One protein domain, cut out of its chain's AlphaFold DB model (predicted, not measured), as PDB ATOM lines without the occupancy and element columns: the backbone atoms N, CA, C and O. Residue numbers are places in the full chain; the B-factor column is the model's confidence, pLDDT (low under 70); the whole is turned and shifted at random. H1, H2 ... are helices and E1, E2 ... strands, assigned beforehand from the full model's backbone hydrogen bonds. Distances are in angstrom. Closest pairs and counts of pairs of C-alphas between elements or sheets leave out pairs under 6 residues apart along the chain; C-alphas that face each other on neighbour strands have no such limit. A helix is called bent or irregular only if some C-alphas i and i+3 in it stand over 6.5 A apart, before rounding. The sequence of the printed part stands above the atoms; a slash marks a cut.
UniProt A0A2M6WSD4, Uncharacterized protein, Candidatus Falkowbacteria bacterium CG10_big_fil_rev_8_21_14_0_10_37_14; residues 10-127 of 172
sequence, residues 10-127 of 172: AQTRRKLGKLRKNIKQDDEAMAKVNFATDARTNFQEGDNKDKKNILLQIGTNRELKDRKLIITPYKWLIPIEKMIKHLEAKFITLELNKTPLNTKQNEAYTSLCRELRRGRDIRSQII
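Overview. This is residues 10 to 127 of the 172 residues of an uncharacterized protein of Candidatus Falkowbacteria bacterium CG10_big_fil_rev_8_21_14_0_10_37_14 (UniProt A0A2M6WSD4). From the first printed residue a long, kinked helix, H1, sticks out with residues 10 to 22; past its kink H2 folds back and leads into a small hairpin of E1 and E2. H3 then passes H1 and runs away from it, and H4 folds back beside H3, with tiny H5 at the end. The 118 printed residues are mostly helix, with five named helices and two named antiparallel strands in the order H1 H2 E1 E2 H3 H4 H5. The whole is loose and flat, with a radius of gyration of the C-alphas of 19.6 A and spans of 55 by 53 by 23 A.

Arrangement. Begin with H1, residues 10 to 45, irregular where C-alphas 37 and 40 are 7.1 A apart, with a kink of 45 degrees near residue 38. Its residues 39 to 44 alone touch H2, residues 48 to 58, at a steep tilt of 48 degrees, opposite ways; the closest C-alphas, of Phe 43 and Lys 51, are 5.0 A apart. Next look at E1, residues 59 to 65, and E2, residues 68 to 73, an antiparallel hairpin with N 60 and O 72, 2.9 A apart, within hydrogen-bond range. H3, residues 77 to 93, is close to H1 but not clearly touching, the closest C-alphas, of Val 33 and Ile 80, being 7.8 A apart; at 71 degrees they are only just about perpendicular. H4, residues 103 to 118, and H3 are near each other, with 10 pairs of C-alphas within 10 A. H5, residues 124 to 127, is apart from H1 and H4. Every O i to N i+4 pair is within hydrogen-bond range in H2, H3 and H4; H1 has 30 of 32, and H5 is too short for one.

Along the chain. Find C-alpha 10 at (24.984, 54.833, 105.189); from there H1 runs 51.9 A. H2, E1 and E2 measure 15.6, 16.3 and 15.1 A. From C-alpha 77 at (8.558, 67.308, 73.484) H3 runs 24.6 A; H4 runs 22.4 A, and H5, 5.9 A long, ends with C-alpha 127 at (1.590, 58.831, 100.619).

Size, cuts and confidence. The farthest C-alphas, of Ala 10 and Asp 66, are 61.6 A apart. The printed part has no cut and no long link. Confidence is under 70 at residue 10, residues 96 to 100 and residues 117 to 127.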
ATOM      1  N   ALA A  10      24.391  54.330 106.428       68.94
ATOM      2  CA  ALA A  10      24.984  54.833 105.189       68.94
ATOM      3  C   ALA A  10      24.248  54.310 103.942       68.94
ATOM      4  O   ALA A  10      23.961  55.071 103.011       68.94
ATOM      5  N   GLN A  11      23.872  53.028 103.935       75.94
ATOM      6  CA  GLN A  11      23.125  52.425 102.829       75.94
ATOM      7  C   GLN A  11      21.712  53.018 102.705       75.94
ATOM      8  O   GLN A  11      21.241  53.286 101.596       75.94
ATOM      9  N   THR A  12      21.069  53.313 103.836       72.38
ATOM     10  CA  THR A  12      19.737  53.936 103.881       72.38
ATOM     11  C   THR A  12      19.767  55.376 103.362       72.38
ATOM     12  O   THR A  12      18.936  55.752 102.534       72.38
ATOM     13  N   ARG A  13      20.782  56.167 103.741       78.44
ATOM     14  CA  ARG A  13      21.001  57.526 103.208       78.44
ATOM     15  C   ARG A  13      21.228  57.536 101.694       78.44
ATOM     16  O   ARG A  13      20.645  58.367 100.997       78.44
ATOM     17  N   ARG A  14      22.008  56.582 101.165       80.69
ATOM     18  CA  ARG A  14      22.217  56.425  99.712       80.69
ATOM     19  C   ARG A  14      20.910  56.107  98.979       80.69
ATOM     20  O   ARG A  14      20.633  56.720  97.949       80.69
ATOM     21  N   LYS A  15      20.092  55.190  99.510       82.38
ATOM     22  CA  LYS A  15      18.776  54.848  98.937       82.38
ATOM     23  C   LYS A  15      17.819  56.050  98.945       82.38
ATOM     24  O   LYS A  15      17.216  56.345  97.917       82.38
ATOM     25  N   LEU A  16      17.749  56.796 100.052       78.44
ATOM     26  CA  LEU A  16      16.930  58.012 100.160       78.44
ATOM     27  C   LEU A  16      17.360  59.107  99.174       78.44
ATOM     28  O   LEU A  16      16.509  59.769  98.584       78.44
ATOM     29  N   GLY A  17      18.668  59.284  98.966       80.38
ATOM     30  CA  GLY A  17      19.195  60.240  97.993       80.38
ATOM     31  C   GLY A  17      18.780  59.915  96.556       80.38
ATOM     32  O   GLY A  17      18.370  60.815  95.826       80.38
ATOM     33  N   LYS A  18      18.828  58.634  96.166       83.25
ATOM     34  CA  LYS A  18      18.355  58.173  94.848       83.25
ATOM     35  C   LYS A  18      16.850  58.403  94.682       83.25
ATOM     36  O   LYS A  18      16.439  59.000  93.696       83.25
ATOM     37  N   LEU A  19      16.050  58.030  95.684       72.00
ATOM     38  CA  LEU A  19      14.595  58.198  95.639       72.00
ATOM     39  C   LEU A  19      14.186  59.670  95.477       72.00
ATOM     40  O   LEU A  19      13.340  59.987  94.651       72.00
ATOM     41  N   ARG A  20      14.825  60.587  96.216       77.00
ATOM     42  CA  ARG A  20      14.561  62.032  96.098       77.00
ATOM     43  C   ARG A  20      14.883  62.583  94.710       77.00
ATOM     44  O   ARG A  20      14.171  63.465  94.244       77.00
ATOM     45  N   LYS A  21      15.958  62.107  94.071       81.31
ATOM     46  CA  LYS A  21      16.324  62.527  92.711       81.31
ATOM     47  C   LYS A  21      15.280  62.067  91.695       81.31
ATOM     48  O   LYS A  21      14.850  62.885  90.893       81.31
ATOM     49  N   ASN A  22      14.822  60.820  91.806       72.12
ATOM     50  CA  ASN A  22      13.784  60.277  90.931       72.12
ATOM     51  C   ASN A  22      12.463  61.045  91.090       72.12
ATOM     52  O   ASN A  22      11.908  61.497  90.101       72.12
ATOM     53  N   ILE A  23      12.024  61.306  92.332       73.88
ATOM     54  CA  ILE A  23      10.795  62.081  92.589       73.88
ATOM     55  C   ILE A  23      10.863  63.469  91.936       73.88
ATOM     56  O   ILE A  23       9.916  63.878  91.275       73.88
ATOM     57  N   LYS A  24      11.994  64.177  92.078       76.12
ATOM     58  CA  LYS A  24      12.179  65.497  91.457       76.12
ATOM     59  C   LYS A  24      12.120  65.440  89.930       76.12
ATOM     60  O   LYS A  24      11.541  66.331  89.319       76.12
ATOM     61  N   GLN A  25      12.718  64.415  89.326       74.69
ATOM     62  CA  GLN A  25      12.669  64.211  87.876       74.69
ATOM     63  C   GLN A  25      11.241  63.912  87.403       74.69
ATOM     64  O   GLN A  25      10.808  64.470  86.398       74.69
ATOM     65  N   ASP A  26      10.496  63.100  88.155       73.94
ATOM     66  CA  ASP A  26       9.099  62.789  87.854       73.94
ATOM     67  C   ASP A  26       8.200  64.035  87.968       73.94
ATOM     68  O   ASP A  26       7.322  64.238  87.133       73.94
ATOM     69  N   ASP A  27       8.423  64.891  88.974       79.75
ATOM     70  CA  ASP A  27       7.694  66.157  89.134       79.75
ATOM     71  C   ASP A  27       7.954  67.115  87.965       79.75
ATOM     72  O   ASP A  27       7.022  67.717  87.431       79.75
ATOM     73  N   GLU A  28       9.210  67.224  87.523       84.56
ATOM     74  CA  GLU A  28       9.579  68.053  86.375       84.56
ATOM     75  C   GLU A  28       8.960  67.528  85.070       84.56
ATOM     76  O   GLU A  28       8.455  68.304  84.255       84.56
ATOM     77  N   ALA A  29       8.968  66.209  84.866       80.88
ATOM     78  CA  ALA A  29       8.350  65.585  83.702       80.88
ATOM     79  C   ALA A  29       6.830  65.808  83.683       80.88
ATOM     80  O   ALA A  29       6.280  66.201  82.653       80.88
ATOM     81  N   MET A  30       6.156  65.630  84.824       83.69
ATOM     82  CA  MET A  30       4.720  65.888  84.943       83.69
ATOM     83  C   MET A  30       4.369  67.358  84.707       83.69
ATOM     84  O   MET A  30       3.385  67.641  84.029       83.69
ATOM     85  N   ALA A  31       5.187  68.296  85.191       87.25
ATOM     86  CA  ALA A  31       4.988  69.719  84.922       87.25
ATOM     87  C   ALA A  31       5.046  70.034  83.416       87.25
ATOM     88  O   ALA A  31       4.211  70.785  82.915       87.25
ATOM     89  N   LYS A  32       5.979  69.418  82.679       89.25
ATOM     90  CA  LYS A  32       6.091  69.567  81.216       89.25
ATOM     91  C   LYS A  32       4.895  68.978  80.468       89.25
ATOM     92  O   LYS A  32       4.440  69.572  79.494       89.25
ATOM     93  N   VAL A  33       4.376  67.839  80.925       86.06
ATOM     94  CA  VAL A  33       3.163  67.232  80.353       86.06
ATOM     95  C   VAL A  33       1.952  68.130  80.584       86.06
ATOM     96  O   VAL A  33       1.264  68.448  79.621       86.06
ATOM     97  N   ASN A  34       1.737  68.597  81.818       87.81
ATOM     98  CA  ASN A  34       0.633  69.506  82.139       87.81
ATOM     99  C   ASN A  34       0.719  70.790  81.306       87.81
ATOM    100  O   ASN A  34      -0.259  71.190  80.684       87.81
ATOM    101  N   PHE A  35       1.917  71.376  81.205       92.19
ATOM    102  CA  PHE A  35       2.148  72.522  80.333       92.19
ATOM    103  C   PHE A  35       1.740  72.225  78.882       92.19
ATOM    104  O   PHE A  35       1.022  73.020  78.288       92.19
ATOM    105  N   ALA A  36       2.150  71.086  78.311       89.00
ATOM    106  CA  ALA A  36       1.788  70.720  76.941       89.00
ATOM    107  C   ALA A  36       0.274  70.505  76.756       89.00
ATOM    108  O   ALA A  36      -0.264  70.871  75.712       89.00
ATOM    109  N   THR A  37      -0.411  69.935  77.754       88.75
ATOM    110  CA  THR A  37      -1.869  69.744  77.747       88.75
ATOM    111  C   THR A  37      -2.611  71.079  77.723       88.75
ATOM    112  O   THR A  37      -3.518  71.255  76.909       88.75
ATOM    113  N   ASP A  38      -2.181  72.038  78.542       91.62
ATOM    114  CA  ASP A  38      -2.877  73.319  78.700       91.62
ATOM    115  C   ASP A  38      -2.417  74.379  77.686       91.62
ATOM    116  O   ASP A  38      -3.112  75.369  77.451       91.62
ATOM    117  N   ALA A  39      -1.259  74.179  77.043       92.69
ATOM    118  CA  ALA A  39      -0.637  75.149  76.144       92.69
ATOM    119  C   ALA A  39      -1.572  75.621  75.026       92.69
ATOM    120  O   ALA A  39      -1.547  76.798  74.678       92.69
ATOM    121  N   ARG A  40      -2.401  74.734  74.462       92.06
ATOM    122  CA  ARG A  40      -3.333  75.105  73.387       92.06
ATOM    123  C   ARG A  40      -4.407  76.070  73.884       92.06
ATOM    124  O   ARG A  40      -4.593  77.118  73.272       92.06
ATOM    125  N   THR A  41      -5.081  75.720  74.975       93.94
ATOM    126  CA  THR A  41      -6.150  76.533  75.569       93.94
ATOM    127  C   THR A  41      -5.593  77.876  76.028       93.94
ATOM    128  O   THR A  41      -6.079  78.925  75.612       93.94
ATOM    129  N   ASN A  42      -4.466  77.856  76.745       94.50
ATOM    130  CA  ASN A  42      -3.796  79.067  77.214       94.50
ATOM    131  C   ASN A  42      -3.294  79.947  76.058       94.50
ATOM    132  O   ASN A  42      -3.252  81.165  76.182       94.50
ATOM    133  N   PHE A  43      -2.924  79.368  74.913       94.19
ATOM    134  CA  PHE A  43      -2.536  80.148  73.736       94.19
ATOM    135  C   PHE A  43      -3.740  80.811  73.048       94.19
ATOM    136  O   PHE A  43      -3.613  81.891  72.467       94.19
ATOM    137  N   GLN A  44      -4.911  80.176  73.083       94.62
ATOM    138  CA  GLN A  44      -6.134  80.733  72.507       94.62
ATOM    139  C   GLN A  44      -6.687  81.867  73.377       94.62
ATOM    140  O   GLN A  44      -6.939  82.956  72.856       94.62
ATOM    141  N   GLU A  45      -6.797  81.622  74.682       96.44
ATOM    142  CA  GLU A  45      -7.457  82.506  75.653       96.44
ATOM    143  C   GLU A  45      -6.515  83.528  76.307       96.44
ATOM    144  O   GLU A  45      -6.964  84.586  76.742       96.44
ATOM    145  N   GLY A  46      -5.215  83.229  76.379       94.44
ATOM    146  CA  GLY A  46      -4.231  84.054  77.080       94.44
ATOM    147  C   GLY A  46      -3.902  85.370  76.379       94.44
ATOM    148  O   GLY A  46      -4.242  85.603  75.214       94.44
ATOM    149  N   ASP A  47      -3.190  86.240  77.092       96.31
ATOM    150  CA  ASP A  47      -2.734  87.517  76.552       96.31
ATOM    151  C   ASP A  47      -1.523  87.349  75.604       96.31
ATOM    152  O   ASP A  47      -0.963  86.264  75.413       96.31
ATOM    153  N   ASN A  48      -1.078  88.440  74.978       95.44
ATOM    154  CA  ASN A  48       0.081  88.396  74.075       95.44
ATOM    155  C   ASN A  48       1.374  87.931  74.774       95.44
ATOM    156  O   ASN A  48       2.264  87.371  74.124       95.44
ATOM    157  N   LYS A  49       1.499  88.160  76.085       95.62
ATOM    158  CA  LYS A  49       2.669  87.773  76.873       95.62
ATOM    159  C   LYS A  49       2.669  86.265  77.117       95.62
ATOM    160  O   LYS A  49       3.704  85.628  76.906       95.62
ATOM    161  N   ASP A  50       1.523  85.693  77.456       93.81
ATOM    162  CA  ASP A  50       1.311  84.262  77.642       93.81
ATOM    163  C   ASP A  50       1.525  83.512  76.335       93.81
ATOM    164  O   ASP A  50       2.310  82.565  76.291       93.81
ATOM    165  N   LYS A  51       0.955  84.002  75.229       94.25
ATOM    166  CA  LYS A  51       1.183  83.431  73.890       94.25
ATOM    167  C   LYS A  51       2.666  83.394  73.535       94.25
ATOM    168  O   LYS A  51       3.181  82.368  73.084       94.25
ATOM    169  N   LYS A  52       3.387  84.494  73.781       92.88
ATOM    170  CA  LYS A  52       4.837  84.565  73.554       92.88
ATOM    171  C   LYS A  52       5.597  83.575  74.437       92.88
ATOM    172  O   LYS A  52       6.520  82.924  73.938       92.88
ATOM    173  N   ASN A  53       5.225  83.468  75.711       94.19
ATOM    174  CA  ASN A  53       5.843  82.559  76.672       94.19
ATOM    175  C   ASN A  53       5.611  81.090  76.291       94.19
ATOM    176  O   ASN A  53       6.556  80.307  76.252       94.19
ATOM    177  N   ILE A  54       4.388  80.733  75.900       94.31
ATOM    178  CA  ILE A  54       4.039  79.385  75.442       94.31
ATOM    179  C   ILE A  54       4.888  79.001  74.230       94.31
ATOM    180  O   ILE A  54       5.556  77.967  74.238       94.31
ATOM    181  N   LEU A  55       4.969  79.878  73.225       92.19
ATOM    182  CA  LEU A  55       5.827  79.640  72.065       92.19
ATOM    183  C   LEU A  55       7.309  79.501  72.453       92.19
ATOM    184  O   LEU A  55       8.073  78.898  71.704       92.19
ATOM    185  N   LEU A  56       7.771  80.130  73.549       92.38
ATOM    186  CA  LEU A  56       9.185  80.081  73.980       92.38
ATOM    187  C   LEU A  56       9.503  78.748  74.640       92.38
ATOM    188  O   LEU A  56      10.637  78.285  74.559       92.38
ATOM    189  N   GLN A  57       8.503  78.141  75.271       92.88
ATOM    190  CA  GLN A  57       8.632  76.872  75.970       92.88
ATOM    191  C   GLN A  57       8.430  75.656  75.061       92.88
ATOM    192  O   GLN A  57       8.935  74.584  75.383       92.88
ATOM    193  N   ILE A  58       7.736  75.804  73.929       92.44
ATOM    194  CA  ILE A  58       7.527  74.713  72.964       92.44
ATOM    195  C   ILE A  58       8.772  74.485  72.093       92.44
ATOM    196  O   ILE A  58       9.123  73.336  71.804       92.44
ATOM    197  N   GLY A  59       9.460  75.554  71.679       92.69
ATOM    198  CA  GLY A  59      10.590  75.415  70.768       92.69
ATOM    199  C   GLY A  59      11.322  76.702  70.396       92.69
ATOM    200  O   GLY A  59      11.083  77.781  70.939       92.69
ATOM    201  N   THR A  60      12.236  76.552  69.440       90.31
ATOM    202  CA  THR A  60      13.143  77.590  68.912       90.31
ATOM    203  C   THR A  60      12.976  77.761  67.405       90.31
ATOM    204  O   THR A  60      12.146  77.086  66.800       90.31
ATOM    205  N   ASN A  61      13.753  78.673  66.807       84.62
ATOM    206  CA  ASN A  61      13.813  78.923  65.361       84.62
ATOM    207  C   ASN A  61      12.433  79.201  64.767       84.62
ATOM    208  O   ASN A  61      11.877  78.394  64.030       84.62
ATOM    209  N   ARG A  62      11.862  80.339  65.173       85.69
ATOM    210  CA  ARG A  62      10.549  80.791  64.716       85.69
ATOM    211  C   ARG A  62      10.695  81.484  63.380       85.69
ATOM    212  O   ARG A  62      10.944  82.686  63.329       85.69
ATOM    213  N   GLU A  63      10.532  80.716  62.322       91.06
ATOM    214  CA  GLU A  63      10.581  81.234  60.964       91.06
ATOM    215  C   GLU A  63       9.166  81.327  60.412       91.06
ATOM    216  O   GLU A  63       8.389  80.376  60.487       91.06
ATOM    217  N   LEU A  64       8.814  82.492  59.866       92.25
ATOM    218  CA  LEU A  64       7.579  82.647  59.115       92.25
ATOM    219  C   LEU A  64       7.903  82.425  57.639       92.25
ATOM    220  O   LEU A  64       8.501  83.285  56.998       92.25
ATOM    221  N   LYS A  65       7.504  81.274  57.105       92.19
ATOM    222  CA  LYS A  65       7.698  80.918  55.698       92.19
ATOM    223  C   LYS A  65       6.350  80.583  55.081       92.19
ATOM    224  O   LYS A  65       5.595  79.804  55.649       92.19
ATOM    225  N   ASP A  66       6.019  81.200  53.951       93.56
ATOM    226  CA  ASP A  66       4.761  80.952  53.226       93.56
ATOM    227  C   ASP A  66       3.505  81.113  54.100       93.56
ATOM    228  O   ASP A  66       2.564  80.322  54.030       93.56
ATOM    229  N   ARG A  67       3.500  82.133  54.975       90.25
ATOM    230  CA  ARG A  67       2.445  82.386  55.982       90.25
ATOM    231  C   ARG A  67       2.268  81.255  57.009       90.25
ATOM    232  O   ARG A  67       1.274  81.234  57.730       90.25
ATOM    233  N   LYS A  68       3.231  80.337  57.110       89.06
ATOM    234  CA  LYS A  68       3.284  79.269  58.111       89.06
ATOM    235  C   LYS A  68       4.396  79.559  59.108       89.06
ATOM    236  O   LYS A  68       5.510  79.912  58.727       89.06
ATOM    237  N   LEU A  69       4.083  79.409  60.391       87.00
ATOM    238  CA  LEU A  69       5.067  79.507  61.462       87.00
ATOM    239  C   LEU A  69       5.739  78.144  61.642       87.00
ATOM    240  O   LEU A  69       5.103  77.185  62.076       87.00
ATOM    241  N   ILE A  70       7.020  78.071  61.304       91.38
ATOM    242  CA  ILE A  70       7.867  76.903  61.522       91.38
ATOM    243  C   ILE A  70       8.534  77.073  62.886       91.38
ATOM    244  O   ILE A  70       9.075  78.134  63.189       91.38
ATOM    245  N   ILE A  71       8.453  76.039  63.727       91.44
ATOM    246  CA  ILE A  71       9.073  76.001  65.056       91.44
ATOM    247  C   ILE A  71       9.829  74.686  65.180       91.44
ATOM    248  O   ILE A  71       9.269  73.616  64.948       91.44
ATOM    249  N   THR A  72      11.090  74.761  65.595       92.94
ATOM    250  CA  THR A  72      11.873  73.581  65.965       92.94
ATOM    251  C   THR A  72      11.521  73.180  67.401       92.94
ATOM    252  O   THR A  72      11.841  73.936  68.326       92.94
ATOM    253  N   PRO A  73      10.865  72.027  67.632       92.56
ATOM    254  CA  PRO A  73      10.425  71.630  68.965       92.56
ATOM    255  C   PRO A  73      11.613  71.295  69.870       92.56
ATOM    256  O   PRO A  73      12.635  70.767  69.426       92.56
ATOM    257  N   TYR A  74      11.483  71.561  71.169       94.00
ATOM    258  CA  TYR A  74      12.508  71.150  72.126       94.00
ATOM    259  C   TYR A  74      12.562  69.635  72.329       94.00
ATOM    260  O   TYR A  74      11.566  68.919  72.231       94.00
ATOM    261  N   LYS A  75      13.745  69.151  72.733       93.00
ATOM    262  CA  LYS A  75      14.029  67.723  72.962       93.00
ATOM    263  C   LYS A  75      13.059  67.046  73.935       93.00
ATOM    264  O   LYS A  75      12.812  65.854  73.797       93.00
ATOM    265  N   TRP A  76      12.518  67.786  74.907       90.94
ATOM    266  CA  TRP A  76      11.579  67.240  75.890       90.94
ATOM    267  C   TRP A  76      10.202  66.911  75.292       90.94
ATOM    268  O   TRP A  76       9.497  66.074  75.846       90.94
ATOM    269  N   LEU A  77       9.843  67.516  74.154       90.94
ATOM    270  CA  LEU A  77       8.558  67.308  73.484       90.94
ATOM    271  C   LEU A  77       8.564  66.062  72.579       90.94
ATOM    272  O   LEU A  77       7.547  65.388  72.448       90.94
ATOM    273  N   ILE A  78       9.726  65.701  72.023       88.88
ATOM    274  CA  ILE A  78       9.920  64.524  71.154       88.88
ATOM    275  C   ILE A  78       9.392  63.213  71.777       88.88
ATOM    276  O   ILE A  78       8.653  62.492  71.102       88.88
ATOM    277  N   PRO A  79       9.748  62.834  73.024       87.38
ATOM    278  CA  PRO A  79       9.236  61.599  73.613       87.38
ATOM    279  C   PRO A  79       7.720  61.644  73.842       87.38
ATOM    280  O   PRO A  79       7.061  60.623  73.662       87.38
ATOM    281  N   ILE A  80       7.163  62.812  74.175       85.19
ATOM    282  CA  ILE A  80       5.719  62.994  74.372       85.19
ATOM    283  C   ILE A  80       4.983  62.763  73.051       85.19
ATOM    284  O   ILE A  80       4.029  61.992  73.013       85.19
ATOM    285  N   GLU A  81       5.473  63.343  71.954       86.44
ATOM    286  CA  GLU A  81       4.911  63.137  70.616       86.44
ATOM    287  C   GLU A  81       4.911  61.651  70.221       86.44
ATOM    288  O   GLU A  81       3.898  61.127  69.759       86.44
ATOM    289  N   LYS A  82       6.024  60.940  70.448       87.50
ATOM    290  CA  LYS A  82       6.117  59.497  70.162       87.50
ATOM    291  C   LYS A  82       5.119  58.680  70.981       87.50
ATOM    292  O   LYS A  82       4.487  57.772  70.442       87.50
ATOM    293  N   MET A  83       4.971  58.997  72.270       83.31
ATOM    294  CA  MET A  83       4.008  58.326  73.142       83.31
ATOM    295  C   MET A  83       2.569  58.577  72.691       83.31
ATOM    296  O   MET A  83       1.794  57.627  72.617       83.31
ATOM    297  N   ILE A  84       2.226  59.822  72.348       84.19
ATOM    298  CA  ILE A  84       0.890  60.183  71.861       84.19
ATOM    299  C   ILE A  84       0.573  59.426  70.572       84.19
ATOM    300  O   ILE A  84      -0.443  58.742  70.531       84.19
ATOM    301  N   LYS A  85       1.468  59.432  69.574       86.56
ATOM    302  CA  LYS A  85       1.257  58.707  68.306       86.56
ATOM    303  C   LYS A  85       1.018  57.212  68.513       86.56
ATOM    304  O   LYS A  85       0.154  56.618  67.875       86.56
ATOM    305  N   HIS A  86       1.771  56.596  69.421       85.94
ATOM    306  CA  HIS A  86       1.578  55.189  69.762       85.94
ATOM    307  C   HIS A  86       0.212  54.936  70.426       85.94
ATOM    308  O   HIS A  86      -0.446  53.940  70.125       85.94
ATOM    309  N   LEU A  87      -0.239  55.837  71.306       84.38
ATOM    310  CA  LEU A  87      -1.565  55.742  71.918       84.38
ATOM    311  C   LEU A  87      -2.682  55.967  70.901       84.38
ATOM    312  O   LEU A  87      -3.631  55.190  70.878       84.38
ATOM    313  N   GLU A  88      -2.560  56.969  70.036       85.00
ATOM    314  CA  GLU A  88      -3.511  57.244  68.958       85.00
ATOM    315  C   GLU A  88      -3.667  56.035  68.031       85.00
ATOM    316  O   GLU A  88      -4.791  55.647  67.737       85.00
ATOM    317  N   ALA A  89      -2.574  55.366  67.651       87.12
ATOM    318  CA  ALA A  89      -2.636  54.144  66.844       87.12
ATOM    319  C   ALA A  89      -3.433  53.019  67.534       87.12
ATOM    320  O   ALA A  89      -4.289  52.379  66.911       87.12
ATOM    321  N   LYS A  90      -3.201  52.805  68.838       84.38
ATOM    322  CA  LYS A  90      -3.988  51.858  69.645       84.38
ATOM    323  C   LYS A  90      -5.467  52.263  69.691       84.38
ATOM    324  O   LYS A  90      -6.330  51.411  69.520       84.38
ATOM    325  N   PHE A  91      -5.763  53.550  69.880       83.44
ATOM    326  CA  PHE A  91      -7.133  54.069  69.915       83.44
ATOM    327  C   PHE A  91      -7.860  53.949  68.570       83.44
ATOM    328  O   PHE A  91      -9.024  53.557  68.550       83.44
ATOM    329  N   ILE A  92      -7.183  54.225  67.453       84.19
ATOM    330  CA  ILE A  92      -7.737  54.082  66.099       84.19
ATOM    331  C   ILE A  92      -8.091  52.620  65.818       84.19
ATOM    332  O   ILE A  92      -9.158  52.341  65.278       84.19
ATOM    333  N   THR A  93      -7.241  51.683  66.247       83.31
ATOM    334  CA  THR A  93      -7.475  50.237  66.078       83.31
ATOM    335  C   THR A  93      -8.718  49.760  66.837       83.31
ATOM    336  O   THR A  93      -9.366  48.801  66.429       83.31
ATOM    337  N   LEU A  94      -9.086  50.441  67.927       82.00
ATOM    338  CA  LEU A  94     -10.302  50.147  68.691       82.00
ATOM    339  C   LEU A  94     -11.583  50.687  68.032       82.00
ATOM    340  O   LEU A  94     -12.660  50.450  68.569       82.00
ATOM    341  N   GLU A  95     -11.478  51.398  66.902       73.75
ATOM    342  CA  GLU A  95     -12.595  51.985  66.148       73.75
ATOM    343  C   GLU A  95     -13.609  52.766  67.009       73.75
ATOM    344  O   GLU A  95     -14.795  52.797  66.693       73.75
ATOM    345  N   LEU A  96     -13.158  53.453  68.068       67.12
ATOM    346  CA  LEU A  96     -14.036  54.154  69.029       67.12
ATOM    347  C   LEU A  96     -15.002  55.178  68.408       67.12
ATOM    348  O   LEU A  96     -15.961  55.587  69.055       67.12
ATOM    349  N   ASN A  97     -14.738  55.613  67.177       65.31
ATOM    350  CA  ASN A  97     -15.554  56.583  66.452       65.31
ATOM    351  C   ASN A  97     -16.755  55.949  65.723       65.31
ATOM    352  O   ASN A  97     -17.555  56.677  65.139       65.31
ATOM    353  N   LYS A  98     -16.877  54.615  65.712       67.75
ATOM    354  CA  LYS A  98     -18.014  53.883  65.136       67.75
ATOM    355  C   LYS A  98     -18.937  53.401  66.274       67.75
ATOM    356  O   LYS A  98     -18.495  53.256  67.408       67.75
ATOM    357  N   THR A  99     -20.234  53.257  65.980       69.31
ATOM    358  CA  THR A  99     -21.354  52.908  66.893       69.31
ATOM    359  C   THR A  99     -21.104  51.628  67.734       69.31
ATOM    360  O   THR A  99     -20.090  50.969  67.541       69.31
ATOM    361  N   PRO A 100     -21.962  51.301  68.730       64.88
ATOM    362  CA  PRO A 100     -21.550  50.863  70.071       64.88
ATOM    363  C   PRO A 100     -20.477  49.765  70.099       64.88
ATOM    364  O   PRO A 100     -20.603  48.729  69.448       64.88
ATOM    365  N   LEU A 101     -19.464  49.996  70.940       70.00
ATOM    366  CA  LEU A 101     -18.361  49.082  71.239       70.00
ATOM    367  C   LEU A 101     -18.839  47.629  71.389       70.00
ATOM    368  O   LEU A 101     -19.603  47.302  72.298       70.00
ATOM    369  N   ASN A 102     -18.317  46.743  70.542       82.69
ATOM    370  CA  ASN A 102     -18.464  45.303  70.725       82.69
ATOM    371  C   ASN A 102     -17.776  44.883  72.042       82.69
ATOM    372  O   ASN A 102     -16.753  45.460  72.417       82.69
ATOM    373  N   THR A 103     -18.278  43.854  72.729       83.56
ATOM    374  CA  THR A 103     -17.695  43.281  73.958       83.56
ATOM    375  C   THR A 103     -16.172  43.112  73.877       83.56
ATOM    376  O   THR A 103     -15.462  43.545  74.782       83.56
ATOM    377  N   LYS A 104     -15.644  42.596  72.755       82.00
ATOM    378  CA  LYS A 104     -14.188  42.437  72.550       82.00
ATOM    379  C   LYS A 104     -13.434  43.772  72.512       82.00
ATOM    380  O   LYS A 104     -12.335  43.886  73.051       82.00
ATOM    381  N   GLN A 105     -14.016  44.793  71.884       81.19
ATOM    382  CA  GLN A 105     -13.422  46.129  71.836       81.19
ATOM    383  C   GLN A 105     -13.503  46.810  73.207       81.19
ATOM    384  O   GLN A 105     -12.559  47.484  73.609       81.19
ATOM    385  N   ASN A 106     -14.586  46.587  73.957       84.12
ATOM    386  CA  ASN A 106     -14.743  47.101  75.315       84.12
ATOM    387  C   ASN A 106     -13.718  46.487  76.287       84.12
ATOM    388  O   ASN A 106     -13.133  47.191  77.110       84.12
ATOM    389  N   GLU A 107     -13.433  45.190  76.162       85.94
ATOM    390  CA  GLU A 107     -12.364  44.522  76.915       85.94
ATOM    391  C   GLU A 107     -10.982  45.085  76.564       85.94
ATOM    392  O   GLU A 107     -10.203  45.422  77.461       85.94
ATOM    393  N   ALA A 108     -10.688  45.259  75.271       84.81
ATOM    394  CA  ALA A 108      -9.427  45.833  74.808       84.81
ATOM    395  C   ALA A 108      -9.258  47.301  75.249       84.81
ATOM    396  O   ALA A 108      -8.193  47.684  75.739       84.81
ATOM    397  N   TYR A 109     -10.324  48.101  75.183       84.25
ATOM    398  CA  TYR A 109     -10.366  49.468  75.705       84.25
ATOM    399  C   TYR A 109     -10.170  49.510  77.227       84.25
ATOM    400  O   TYR A 109      -9.390  50.316  77.739       84.25
ATOM    401  N   THR A 110     -10.820  48.609  77.968       84.62
ATOM    402  CA  THR A 110     -10.660  48.497  79.425       84.62
ATOM    403  C   THR A 110      -9.230  48.097  79.792       84.62
ATOM    404  O   THR A 110      -8.662  48.638  80.743       84.62
ATOM    405  N   SER A 111      -8.619  47.191  79.025       86.50
ATOM    406  CA  SER A 111      -7.214  46.801  79.178       86.50
ATOM    407  C   SER A 111      -6.271  47.985  78.938       86.50
ATOM    408  O   SER A 111      -5.428  48.279  79.789       86.50
ATOM    409  N   LEU A 112      -6.486  48.745  77.858       84.00
ATOM    410  CA  LEU A 112      -5.736  49.967  77.560       84.00
ATOM    411  C   LEU A 112      -5.886  51.016  78.673       84.00
ATOM    412  O   LEU A 112      -4.901  51.590  79.137       84.00
ATOM    413  N   CYS A 113      -7.104  51.229  79.175       80.19
ATOM    414  CA  CYS A 113      -7.350  52.122  80.307       80.19
ATOM    415  C   CYS A 113      -6.618  51.665  81.576       80.19
ATOM    416  O   CYS A 113      -6.108  52.499  82.325       80.19
ATOM    417  N   ARG A 114      -6.537  50.353  81.835       81.44
ATOM    418  CA  ARG A 114      -5.757  49.802  82.956       81.44
ATOM    419  C   ARG A 114      -4.258  50.034  82.764       81.44
ATOM    420  O   ARG A 114      -3.602  50.427  83.724       81.44
ATOM    421  N   GLU A 115      -3.729  49.844  81.556       80.88
ATOM    422  CA  GLU A 115      -2.328  50.134  81.206       80.88
ATOM    423  C   GLU A 115      -1.990  51.608  81.489       80.88
ATOM    424  O   GLU A 115      -1.043  51.906  82.218       80.88
ATOM    425  N   LEU A 116      -2.838  52.529  81.021       75.00
ATOM    426  CA  LEU A 116      -2.671  53.971  81.218       75.00
ATOM    427  C   LEU A 116      -2.817  54.407  82.687       75.00
ATOM    428  O   LEU A 116      -2.130  55.327  83.134       75.00
ATOM    429  N   ARG A 117      -3.690  53.752  83.466       69.19
ATOM    430  CA  ARG A 117      -3.879  54.044  84.902       69.19
ATOM    431  C   ARG A 117      -2.753  53.503  85.779       69.19
ATOM    432  O   ARG A 117      -2.416  54.150  86.768       69.19
ATOM    433  N   ARG A 118      -2.123  52.379  85.416       60.97
ATOM    434  CA  ARG A 118      -1.001  51.798  86.184       60.97
ATOM    435  C   ARG A 118       0.198  52.745  86.305       60.97
ATOM    436  O   ARG A 118       0.907  52.679  87.303       60.97
ATOM    437  N   GLY A 119       0.377  53.673  85.361       55.56
ATOM    438  CA  GLY A 119       1.382  54.738  85.464       55.56
ATOM    439  C   GLY A 119       1.076  55.810  86.523       55.56
ATOM    440  O   GLY A 119       1.997  56.467  87.000       55.56
ATOM    441  N   ARG A 120      -0.191  55.981  86.933       53.16
ATOM    442  CA  ARG A 120      -0.603  56.983  87.939       53.16
ATOM    443  C   ARG A 120      -0.545  56.460  89.377       53.16
ATOM    444  O   ARG A 120      -0.307  57.242  90.292       53.16
ATOM    445  N   ASP A 121      -0.712  55.155  89.585       49.91
ATOM    446  CA  ASP A 121      -0.901  54.579  90.928       49.91
ATOM    447  C   ASP A 121       0.382  54.382  91.754       49.91
ATOM    448  O   ASP A 121       0.326  54.099  92.955       49.91
ATOM    449  N   ILE A 122       1.559  54.586  91.156       47.06
ATOM    450  CA  ILE A 122       2.847  54.456  91.859       47.06
ATOM    451  C   ILE A 122       3.014  55.565  92.923       47.06
ATOM    452  O   ILE A 122       3.728  55.378  93.910       47.06
ATOM    453  N   ARG A 123       2.304  56.699  92.796       46.44
ATOM    454  CA  ARG A 123       2.319  57.781  93.800       46.44
ATOM    455  C   ARG A 123       1.306  57.599  94.939       46.44
ATOM    456  O   ARG A 123       1.546  58.117  96.029       46.44
ATOM    457  N   SER A 124       0.236  56.826  94.746       46.12
ATOM    458  CA  SER A 124      -0.829  56.635  95.746       46.12
ATOM    459  C   SER A 124      -0.349  55.829  96.961       46.12
ATOM    460  O   SER A 124      -0.700  56.130  98.098       46.12
ATOM    461  N   GLN A 125       0.510  54.823  96.759       46.56
ATOM    462  CA  GLN A 125       0.900  53.908  97.843       46.56
ATOM    463  C   GLN A 125       2.016  54.440  98.760       46.56
ATOM    464  O   GLN A 125       2.174  53.952  99.880       46.56
ATOM    465  N   ILE A 126       2.772  55.459  98.335       42.44
ATOM    466  CA  ILE A 126       3.845  56.048  99.156       42.44
ATOM    467  C   ILE A 126       3.287  57.096 100.135       42.44
ATOM    468  O   ILE A 126       3.800  57.231 101.247       42.44
ATOM    469  N   ILE A 127       2.205  57.795  99.772       39.69
ATOM    470  CA  ILE A 127       1.590  58.831 100.619       39.69
ATOM    471  C   ILE A 127       0.633  58.219 101.657       39.69
ATOM    472  O   ILE A 127       0.594  58.678 102.799       39.69
TER     473      ILE A 127